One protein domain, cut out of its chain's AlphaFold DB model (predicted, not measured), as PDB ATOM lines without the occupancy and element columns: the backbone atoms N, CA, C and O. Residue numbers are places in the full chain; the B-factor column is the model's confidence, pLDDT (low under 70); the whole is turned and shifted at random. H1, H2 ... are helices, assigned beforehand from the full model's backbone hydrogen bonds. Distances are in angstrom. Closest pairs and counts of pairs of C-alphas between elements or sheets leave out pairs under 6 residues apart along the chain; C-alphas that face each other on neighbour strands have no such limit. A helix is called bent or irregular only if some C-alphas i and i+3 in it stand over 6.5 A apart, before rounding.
ATOM      1  N   SER A   2     -18.230  13.277 -14.379       64.31
ATOM      2  CA  SER A   2     -17.288  12.759 -13.373       64.31
ATOM      3  C   SER A   2     -16.091  12.107 -14.074       64.31
ATOM      4  O   SER A   2     -16.280  11.363 -15.036       64.31
ATOM      5  N   LYS A   3     -14.862  12.390 -13.624       76.00
ATOM      6  CA  LYS A   3     -13.656  11.734 -14.150       76.00
ATOM      7  C   LYS A   3     -13.714  10.247 -13.789       76.00
ATOM      8  O   LYS A   3     -13.776   9.904 -12.608       76.00
ATOM      9  N   SER A   4     -13.675   9.364 -14.788       92.06
ATOM     10  CA  SER A   4     -13.583   7.921 -14.548       92.06
ATOM     11  C   SER A   4     -12.277   7.609 -13.810       92.06
ATOM     12  O   SER A   4     -11.188   7.798 -14.354       92.06
ATOM     13  N   LYS A   5     -12.384   7.138 -12.560       94.25
ATOM     14  CA  LYS A   5     -11.224   6.752 -11.732       94.25
ATOM     15  C   LYS A   5     -10.410   5.636 -12.389       94.25
ATOM     16  O   LYS A   5      -9.188   5.634 -12.287       94.25
ATOM     17  N   VAL A   6     -11.094   4.726 -13.085       94.56
ATOM     18  CA  VAL A   6     -10.468   3.632 -13.835       94.56
ATOM     19  C   VAL A   6      -9.653   4.191 -14.995       94.56
ATOM     20  O   VAL A   6      -8.467   3.908 -15.081       94.56
ATOM     21  N   ALA A   7     -10.243   5.062 -15.822       92.06
ATOM     22  CA  ALA A   7      -9.529   5.651 -16.957       92.06
ATOM     23  C   ALA A   7      -8.280   6.422 -16.505       92.06
ATOM     24  O   ALA A   7      -7.215   6.270 -17.091       92.06
ATOM     25  N   TYR A   8      -8.387   7.204 -15.425       93.94
ATOM     26  CA  TYR A   8      -7.235   7.913 -14.870       93.94
ATOM     27  C   TYR A   8      -6.113   6.953 -14.458       93.94
ATOM     28  O   TYR A   8      -4.956   7.180 -14.804       93.94
ATOM     29  N   LYS A   9      -6.450   5.875 -13.739       96.31
ATOM     30  CA  LYS A   9      -5.481   4.872 -13.289       96.31
ATOM     31  C   LYS A   9      -4.793   4.183 -14.470       96.31
ATOM     32  O   LYS A   9      -3.567   4.143 -14.502       96.31
ATOM     33  N   GLU A  10      -5.563   3.680 -15.431       94.81
ATOM     34  CA  GLU A  10      -5.014   2.912 -16.554       94.81
ATOM     35  C   GLU A  10      -4.184   3.791 -17.498       94.81
ATOM     36  O   GLU A  10      -3.088   3.395 -17.883       94.81
ATOM     37  N   PHE A  11      -4.612   5.026 -17.791       94.06
ATOM     38  CA  PHE A  11      -3.797   5.942 -18.598       94.06
ATOM     39  C   PHE A  11      -2.550   6.443 -17.868       94.06
ATOM     40  O   PHE A  11      -1.524   6.661 -18.507       94.06
ATOM     41  N   SER A  12      -2.605   6.593 -16.540       95.25
ATOM     42  CA  SER A  12      -1.410   6.924 -15.752       95.25
ATOM     43  C   SER A  12      -0.384   5.795 -15.809       95.25
ATOM     44  O   SER A  12       0.803   6.067 -15.972       95.25
ATOM     45  N   LYS A  13      -0.845   4.541 -15.718       96.25
ATOM     46  CA  LYS A  13       0.003   3.355 -15.867       96.25
ATOM     47  C   LYS A  13       0.582   3.257 -17.282       96.25
ATOM     48  O   LYS A  13       1.787   3.116 -17.441       96.25
ATOM     49  N   TRP A  14      -0.254   3.404 -18.307       95.31
ATOM     50  CA  TRP A  14       0.198   3.402 -19.697       95.31
ATOM     51  C   TRP A  14       1.301   4.444 -19.929       95.31
ATOM     52  O   TRP A  14       2.362   4.117 -20.453       95.31
ATOM     53  N   LEU A  15       1.097   5.678 -19.450       95.44
ATOM     54  CA  LEU A  15       2.073   6.759 -19.588       95.44
ATOM     55  C   LEU A  15       3.389   6.472 -18.851       95.44
ATOM     56  O   LEU A  15       4.450   6.850 -19.348       95.44
ATOM     57  N   SER A  16       3.346   5.832 -17.676       95.69
ATOM     58  CA  SER A  16       4.574   5.440 -16.975       95.69
ATOM     59  C   SER A  16       5.342   4.358 -17.728       95.69
ATOM     60  O   SER A  16       6.565   4.449 -17.814       95.69
ATOM     61  N   ASP A  17       4.633   3.389 -18.310       95.56
ATOM     62  CA  ASP A  17       5.230   2.231 -18.982       95.56
ATOM     63  C   ASP A  17       5.929   2.629 -20.294       95.56
ATOM     64  O   ASP A  17       6.972   2.079 -20.635       95.56
ATOM     65  N   ILE A  18       5.398   3.627 -21.008       94.12
ATOM     66  CA  ILE A  18       5.901   4.069 -22.322       94.12
ATOM     67  C   ILE A  18       6.822   5.292 -22.260       94.12
ATOM     68  O   ILE A  18       7.274   5.781 -23.295       94.12
ATOM     69  N   LYS A  19       7.136   5.804 -21.062       93.31
ATOM     70  CA  LYS A  19       7.907   7.048 -20.898       93.31
ATOM     71  C   LYS A  19       9.277   7.006 -21.586       93.31
ATOM     72  O   LYS A  19       9.691   8.013 -22.154       93.31
ATOM     73  N   TYR A  20       9.929   5.842 -21.603       93.44
ATOM     74  CA  TYR A  20      11.220   5.633 -22.271       93.44
ATOM     75  C   TYR A  20      11.167   5.884 -23.788       93.44
ATOM     76  O   TYR A  20      12.181   6.205 -24.399       93.44
ATOM     77  N   ALA A  21       9.993   5.764 -24.422       91.31
ATOM     78  CA  ALA A  21       9.851   6.006 -25.855       91.31
ATOM     79  C   ALA A  21      10.120   7.476 -26.213       91.31
ATOM     80  O   ALA A  21      10.598   7.762 -27.311       91.31
ATOM     81  N   ALA A  22       9.879   8.403 -25.277       90.88
ATOM     82  CA  ALA A  22      10.244   9.804 -25.451       90.88
ATOM     83  C   ALA A  22      11.768   9.982 -25.535       90.88
ATOM     84  O   ALA A  22      12.243  10.756 -26.364       90.88
ATOM     85  N   ASP A  23      12.528   9.222 -24.739       91.62
ATOM     86  CA  ASP A  23      13.998   9.255 -24.743       91.62
ATOM     87  C   ASP A  23      14.577   8.699 -26.057       91.62
ATOM     88  O   ASP A  23      15.662   9.090 -26.480       91.62
ATOM     89  N   LEU A  24      13.821   7.839 -26.749       88.88
ATOM     90  CA  LEU A  24      14.131   7.340 -28.094       88.88
ATOM     91  C   LEU A  24      13.709   8.306 -29.218       88.88
ATOM     92  O   LEU A  24      13.904   8.006 -30.393       88.88
ATOM     93  N   GLY A  25      13.129   9.462 -28.878       87.25
ATOM     94  CA  GLY A  25      12.687  10.476 -29.837       87.25
ATOM     95  C   GLY A  25      11.275  10.269 -30.396       87.25
ATOM     96  O   GLY A  25      10.866  11.007 -31.297       87.25
ATOM     97  N   PHE A  26      10.501   9.312 -29.876       87.12
ATOM     98  CA  PHE A  26       9.113   9.121 -30.291       87.12
ATOM     99  C   PHE A  26       8.176  10.122 -29.615       87.12
ATOM    100  O   PHE A  26       8.302  10.459 -28.437       87.12
ATOM    101  N   ASN A  27       7.167  10.572 -30.361       87.75
ATOM    102  CA  ASN A  27       6.101  11.381 -29.791       87.75
ATOM    103  C   ASN A  27       5.089  10.471 -29.081       87.75
ATOM    104  O   ASN A  27       4.412   9.667 -29.721       87.75
ATOM    105  N   LEU A  28       4.949  10.631 -27.764       91.69
ATOM    106  CA  LEU A  28       4.043   9.801 -26.964       91.69
ATOM    107  C   LEU A  28       2.573   9.930 -27.396       91.69
ATOM    108  O   LEU A  28       1.812   8.982 -27.242       91.69
ATOM    109  N   LEU A  29       2.160  11.070 -27.960       90.88
ATOM    110  CA  LEU A  29       0.794  11.241 -28.462       90.88
ATOM    111  C   LEU A  29       0.551  10.474 -29.764       90.88
ATOM    112  O   LEU A  29      -0.576  10.041 -29.992       90.88
ATOM    113  N   ASP A  30       1.586  10.271 -30.585       87.56
ATOM    114  CA  ASP A  30       1.484   9.429 -31.782       87.56
ATOM    115  C   ASP A  30       1.250   7.966 -31.358       87.56
ATOM    116  O   ASP A  30       0.316   7.326 -31.843       87.56
ATOM    117  N   LEU A  31       2.009   7.480 -30.365       89.81
ATOM    118  CA  LEU A  31       1.827   6.142 -29.778       89.81
ATOM    119  C   LEU A  31       0.457   5.992 -29.106       89.81
ATOM    120  O   LEU A  31      -0.257   5.021 -29.349       89.81
ATOM    121  N   PHE A  32       0.039   6.995 -28.326       92.25
ATOM    122  CA  PHE A  32      -1.282   7.013 -27.702       92.25
ATOM    123  C   PHE A  32      -2.400   6.903 -28.743       92.25
ATOM    124  O   PHE A  32      -3.336   6.117 -28.579       92.25
ATOM    125  N   TYR A  33      -2.309   7.690 -29.819       89.94
ATOM    126  CA  TYR A  33      -3.288   7.691 -30.899       89.94
ATOM    127  C   TYR A  33      -3.360   6.329 -31.599       89.94
ATOM    128  O   TYR A  33      -4.457   5.849 -31.888       89.94
ATOM    129  N   TRP A  34      -2.219   5.681 -31.837       88.50
ATOM    130  CA  TRP A  34      -2.160   4.355 -32.451       88.50
ATOM    131  C   TRP A  34      -2.800   3.282 -31.576       88.50
ATOM    132  O   TRP A  34      -3.717   2.596 -32.024       88.50
ATOM    133  N   GLU A  35      -2.383   3.187 -30.320       89.56
ATOM    134  CA  GLU A  35      -2.825   2.109 -29.437       89.56
ATOM    135  C   GLU A  35      -4.275   2.291 -28.980       89.56
ATOM    136  O   GLU A  35      -5.057   1.344 -28.986       89.56
ATOM    137  N   ASN A  36      -4.670   3.518 -28.635       90.62
ATOM    138  CA  ASN A  36      -5.992   3.761 -28.068       90.62
ATOM    139  C   ASN A  36      -7.021   4.126 -29.129       90.62
ATOM    140  O   ASN A  36      -8.111   3.558 -29.156       90.62
ATOM    141  N   ARG A  37      -6.734   5.105 -29.990       89.44
ATOM    142  CA  ARG A  37      -7.759   5.623 -30.905       89.44
ATOM    143  C   ARG A  37      -7.896   4.770 -32.160       89.44
ATOM    144  O   ARG A  37      -9.034   4.507 -32.551       89.44
ATOM    145  N   ASN A  38      -6.789   4.380 -32.793       88.94
ATOM    146  CA  ASN A  38      -6.842   3.516 -33.973       88.94
ATOM    147  C   ASN A  38      -7.215   2.097 -33.578       88.94
ATOM    148  O   ASN A  38      -8.186   1.603 -34.130       88.94
ATOM    149  N   GLY A  39      -6.554   1.513 -32.571       86.81
ATOM    150  CA  GLY A  39      -6.855   0.157 -32.100       86.81
ATOM    151  C   GLY A  39      -8.338  -0.068 -31.792       86.81
ATOM    152  O   GLY A  39      -8.940  -1.000 -32.322       86.81
ATOM    153  N   ASN A  40      -8.966   0.826 -31.018       90.06
ATOM    154  CA  ASN A  40     -10.389   0.689 -30.686       90.06
ATOM    155  C   ASN A  40     -11.312   0.866 -31.897       90.06
ATOM    156  O   ASN A  40     -12.280   0.125 -32.046       90.06
ATOM    157  N   TRP A  41     -11.039   1.849 -32.756       91.44
ATOM    158  CA  TRP A  41     -11.883   2.093 -33.926       91.44
ATOM    159  C   TRP A  41     -11.751   0.990 -34.967       91.44
ATOM    160  O   TRP A  41     -12.769   0.500 -35.437       91.44
ATOM    161  N   SER A  42     -10.530   0.550 -35.272       89.06
ATOM    162  CA  SER A  42     -10.311  -0.534 -36.225       89.06
ATOM    163  C   SER A  42     -10.911  -1.842 -35.725       89.06
ATOM    164  O   SER A  42     -11.554  -2.532 -36.503       89.06
ATOM    165  N   ALA A  43     -10.752  -2.171 -34.435       89.25
ATOM    166  CA  ALA A  43     -11.338  -3.383 -33.864       89.25
ATOM    167  C   ALA A  43     -12.867  -3.383 -33.993       89.25
ATOM    168  O   ALA A  43     -13.439  -4.356 -34.470       89.25
ATOM    169  N   MET A  44     -13.512  -2.265 -33.641       91.81
ATOM    170  CA  MET A  44     -14.957  -2.097 -33.788       91.81
ATOM    171  C   MET A  44     -15.400  -2.233 -35.249       91.81
ATOM    172  O   MET A  44     -16.273  -3.040 -35.545       91.81
ATOM    173  N   SER A  45     -14.764  -1.499 -36.168       90.56
ATOM    174  CA  SER A  45     -15.117  -1.539 -37.591       90.56
ATOM    175  C   SER A  45     -14.918  -2.924 -38.207       90.56
ATOM    176  O   SER A  45     -15.766  -3.370 -38.972       90.56
ATOM    177  N   TYR A  46     -13.841  -3.636 -37.859       90.50
ATOM    178  CA  TYR A  46     -13.637  -4.994 -38.362       90.50
ATOM    179  C   TYR A  46     -14.660  -5.972 -37.794       90.50
ATOM    180  O   TYR A  46     -15.172  -6.771 -38.562       90.50
ATOM    181  N   SER A  47     -15.034  -5.878 -36.513       92.06
ATOM    182  CA  SER A  47     -16.113  -6.711 -35.959       92.06
ATOM    183  C   SER A  47     -17.466  -6.473 -36.637       92.06
ATOM    184  O   SER A  47     -18.252  -7.406 -36.765       92.06
ATOM    185  N   GLU A  48     -17.750  -5.245 -37.076       91.75
ATOM    186  CA  GLU A  48     -18.983  -4.926 -37.804       91.75
ATOM    187  C   GLU A  48     -18.976  -5.472 -39.240       91.75
ATOM    188  O   GLU A  48     -19.996  -5.978 -39.708       91.75
ATOM    189  N   TYR A  49     -17.846  -5.373 -39.948       91.38
ATOM    190  CA  TYR A  49     -17.746  -5.780 -41.354       91.38
ATOM    191  C   TYR A  49     -17.396  -7.259 -41.556       91.38
ATOM    192  O   TYR A  49     -17.597  -7.760 -42.661       91.38
ATOM    193  N   ASP A  50     -16.951  -7.964 -40.510       92.88
ATOM    194  CA  ASP A  50     -16.557  -9.383 -40.553       92.88
ATOM    195  C   ASP A  50     -17.650 -10.287 -41.144       92.88
ATOM    196  O   ASP A  50     -17.378 -11.200 -41.918       92.88
ATOM    197  N   ILE A  51     -18.920  -9.983 -40.850       94.25
ATOM    198  CA  ILE A  51     -20.064 -10.732 -41.392       94.25
ATOM    199  C   ILE A  51     -20.316 -10.464 -42.884       94.25
ATOM    200  O   ILE A  51     -20.946 -11.276 -43.560       94.25
ATOM    201  N   ALA A  52     -19.883  -9.312 -43.398       95.31
ATOM    202  CA  ALA A  52     -20.205  -8.858 -44.744       95.31
ATOM    203  C   ALA A  52     -19.139  -9.270 -45.767       95.31
ATOM    204  O   ALA A  52     -19.486  -9.683 -46.873       95.31
ATOM    205  N   PHE A  53     -17.855  -9.134 -45.426       91.81
ATOM    206  CA  PHE A  53     -16.745  -9.464 -46.319       91.81
ATOM    207  C   PHE A  53     -15.415  -9.559 -45.570       91.81
ATOM    208  O   PHE A  53     -15.199  -8.928 -44.535       91.81
ATOM    209  N   GLU A  54     -14.478 -10.292 -46.168       90.75
ATOM    210  CA  GLU A  54     -13.108 -10.361 -45.676       90.75
ATOM    211  C   GLU A  54     -12.427  -8.991 -45.801       90.75
ATOM    212  O   GLU A  54     -12.349  -8.395 -46.878       90.75
ATOM    213  N   SER A  55     -11.953  -8.476 -44.668       89.44
ATOM    214  CA  SER A  55     -11.297  -7.177 -44.579       89.44
ATOM    215  C   SER A  55      -9.793  -7.348 -44.425       89.44
ATOM    216  O   SER A  55      -9.325  -8.098 -43.572       89.44
ATOM    217  N   LEU A  56      -9.019  -6.589 -45.200       88.62
ATOM    218  CA  LEU A  56      -7.564  -6.543 -45.081       88.62
ATOM    219  C   LEU A  56      -7.114  -5.156 -44.610       88.62
ATOM    220  O   LEU A  56      -7.688  -4.135 -44.990       88.62
ATOM    221  N   SER A  57      -6.071  -5.119 -43.778       88.06
ATOM    222  CA  SER A  57      -5.477  -3.883 -43.260       88.06
ATOM    223  C   SER A  57      -4.018  -3.771 -43.707       88.06
ATOM    224  O   SER A  57      -3.118  -4.150 -42.955       88.06
ATOM    225  N   PRO A  58      -3.740  -3.266 -44.928       84.06
ATOM    226  CA  PRO A  58      -2.387  -3.303 -45.494       84.06
ATOM    227  C   PRO A  58      -1.360  -2.544 -44.643       84.06
ATOM    228  O   PRO A  58      -0.180  -2.883 -44.622       84.06
ATOM    229  N   PHE A  59      -1.820  -1.518 -43.920       85.06
ATOM    230  CA  PHE A  59      -0.983  -0.675 -43.073       85.06
ATOM    231  C   PHE A  59      -0.846  -1.180 -41.633       85.06
ATOM    232  O   PHE A  59       0.024  -0.693 -40.914       85.06
ATOM    233  N   ASN A  60      -1.629  -2.178 -41.210       87.62
ATOM    234  CA  ASN A  60      -1.482  -2.813 -39.898       87.62
ATOM    235  C   ASN A  60      -0.373  -3.879 -39.916       87.62
ATOM    236  O   ASN A  60      -0.563  -5.034 -39.544       87.62
ATOM    237  N   CYS A  61       0.801  -3.488 -40.401       90.31
ATOM    238  CA  CYS A  61       1.992  -4.317 -40.436       90.31
ATOM    239  C   CYS A  61       3.040  -3.679 -39.530       90.31
ATOM    240  O   CYS A  61       3.504  -2.569 -39.794       90.31
ATOM    241  N   ARG A  62       3.441  -4.391 -38.472       88.56
ATOM    242  CA  ARG A  62       4.421  -3.894 -37.497       88.56
ATOM    243  C   ARG A  62       5.716  -3.431 -38.166       88.56
ATOM    244  O   ARG A  62       6.163  -2.324 -37.903       88.56
ATOM    245  N   SER A  63       6.261  -4.239 -39.078       91.56
ATOM    246  CA  SER A  63       7.492  -3.895 -39.802       91.56
ATOM    247  C   SER A  63       7.333  -2.619 -40.627       91.56
ATOM    248  O   SER A  63       8.255  -1.806 -40.673       91.56
TER     249      SER A  63
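What this domain is: This is residues 2 to 63 of the 135 residues of an uncharacterized protein of candidate division Zixibacteria bacterium (UniProt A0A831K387). Two helices, H1 and the longer H3, make an open V, with the small helix H2 and the two links beside it forming the turn at its corner. Past the far end of H3 the rest of the printed part folds back along H3 as a tail with no named element, while residues 2 to 10 stick out at the free end of the other arm. The printed part has 62 residues with three named helices, in the order H1, H2, H3, and no named strand; the class is all helix, with 39 of the 62 residues in named elements. The whole is loose, with a radius of gyration of the C-alphas of 15.1 A, and flat, spanning 40 by 36 by 13 A.

How they stand to each other: Start at the first printed residue and go along to H1, residues 5 to 17; residues 2 to 10, of which 5 to 10 belong to H1, stand free. A tight link of 2 residues leads to H2, residues 20 to 23, and H1 and H2 meet only through their link. A tight link of 4 residues then leads to H3, residues 28 to 49. Look at Ala 22 and Leu 28: their C-alphas, the closest of H2 and H3, are 6.4 A apart, and these helices are close but not clearly touching, with 2 pairs of C-alphas within 8 A. H1 and H3 are near each other, with no pair of C-alphas within 8 A but 5 pairs within 10 A. In the backbone of H1 every O i to N i+4 pair is within hydrogen-bond range. In H3 16 of 18 such pairs are; H2 is too short for one, but its single O i to N i+3 pair is within range.

Where its parts are: Find C-alpha 5 at (-11.224, 6.752, -11.732); from there H1 runs 18.5 A to C-alpha 17. Tyr 20 begins H2, which ends at Asp 23. Next find C-alpha 28 at (4.043, 9.801, -26.964), where H3 begins; it runs 30.4 A to C-alpha 49 at (-17.746, -5.780, -41.354). H3 is neither bent nor irregular, but only just: C-alphas 35 and 38 are 6.2 A apart.

The domain as a whole: The two C-alphas farthest apart are those of Asp 23 and Ala 52, 43.6 A. From Ser 2 to Ser 63, the first and last printed residues, the C-alphas are 39.9 A apart. The printed part has no cut, and neither link between the helices is long. Residues 50 to 63 hold no named element, and their C-alphas lie 12 to 25 A from the mean of the C-alphas; residues 48 to 53 stand free. The mean pLDDT of the printed part is 90.5, and residue 2 alone is under 70.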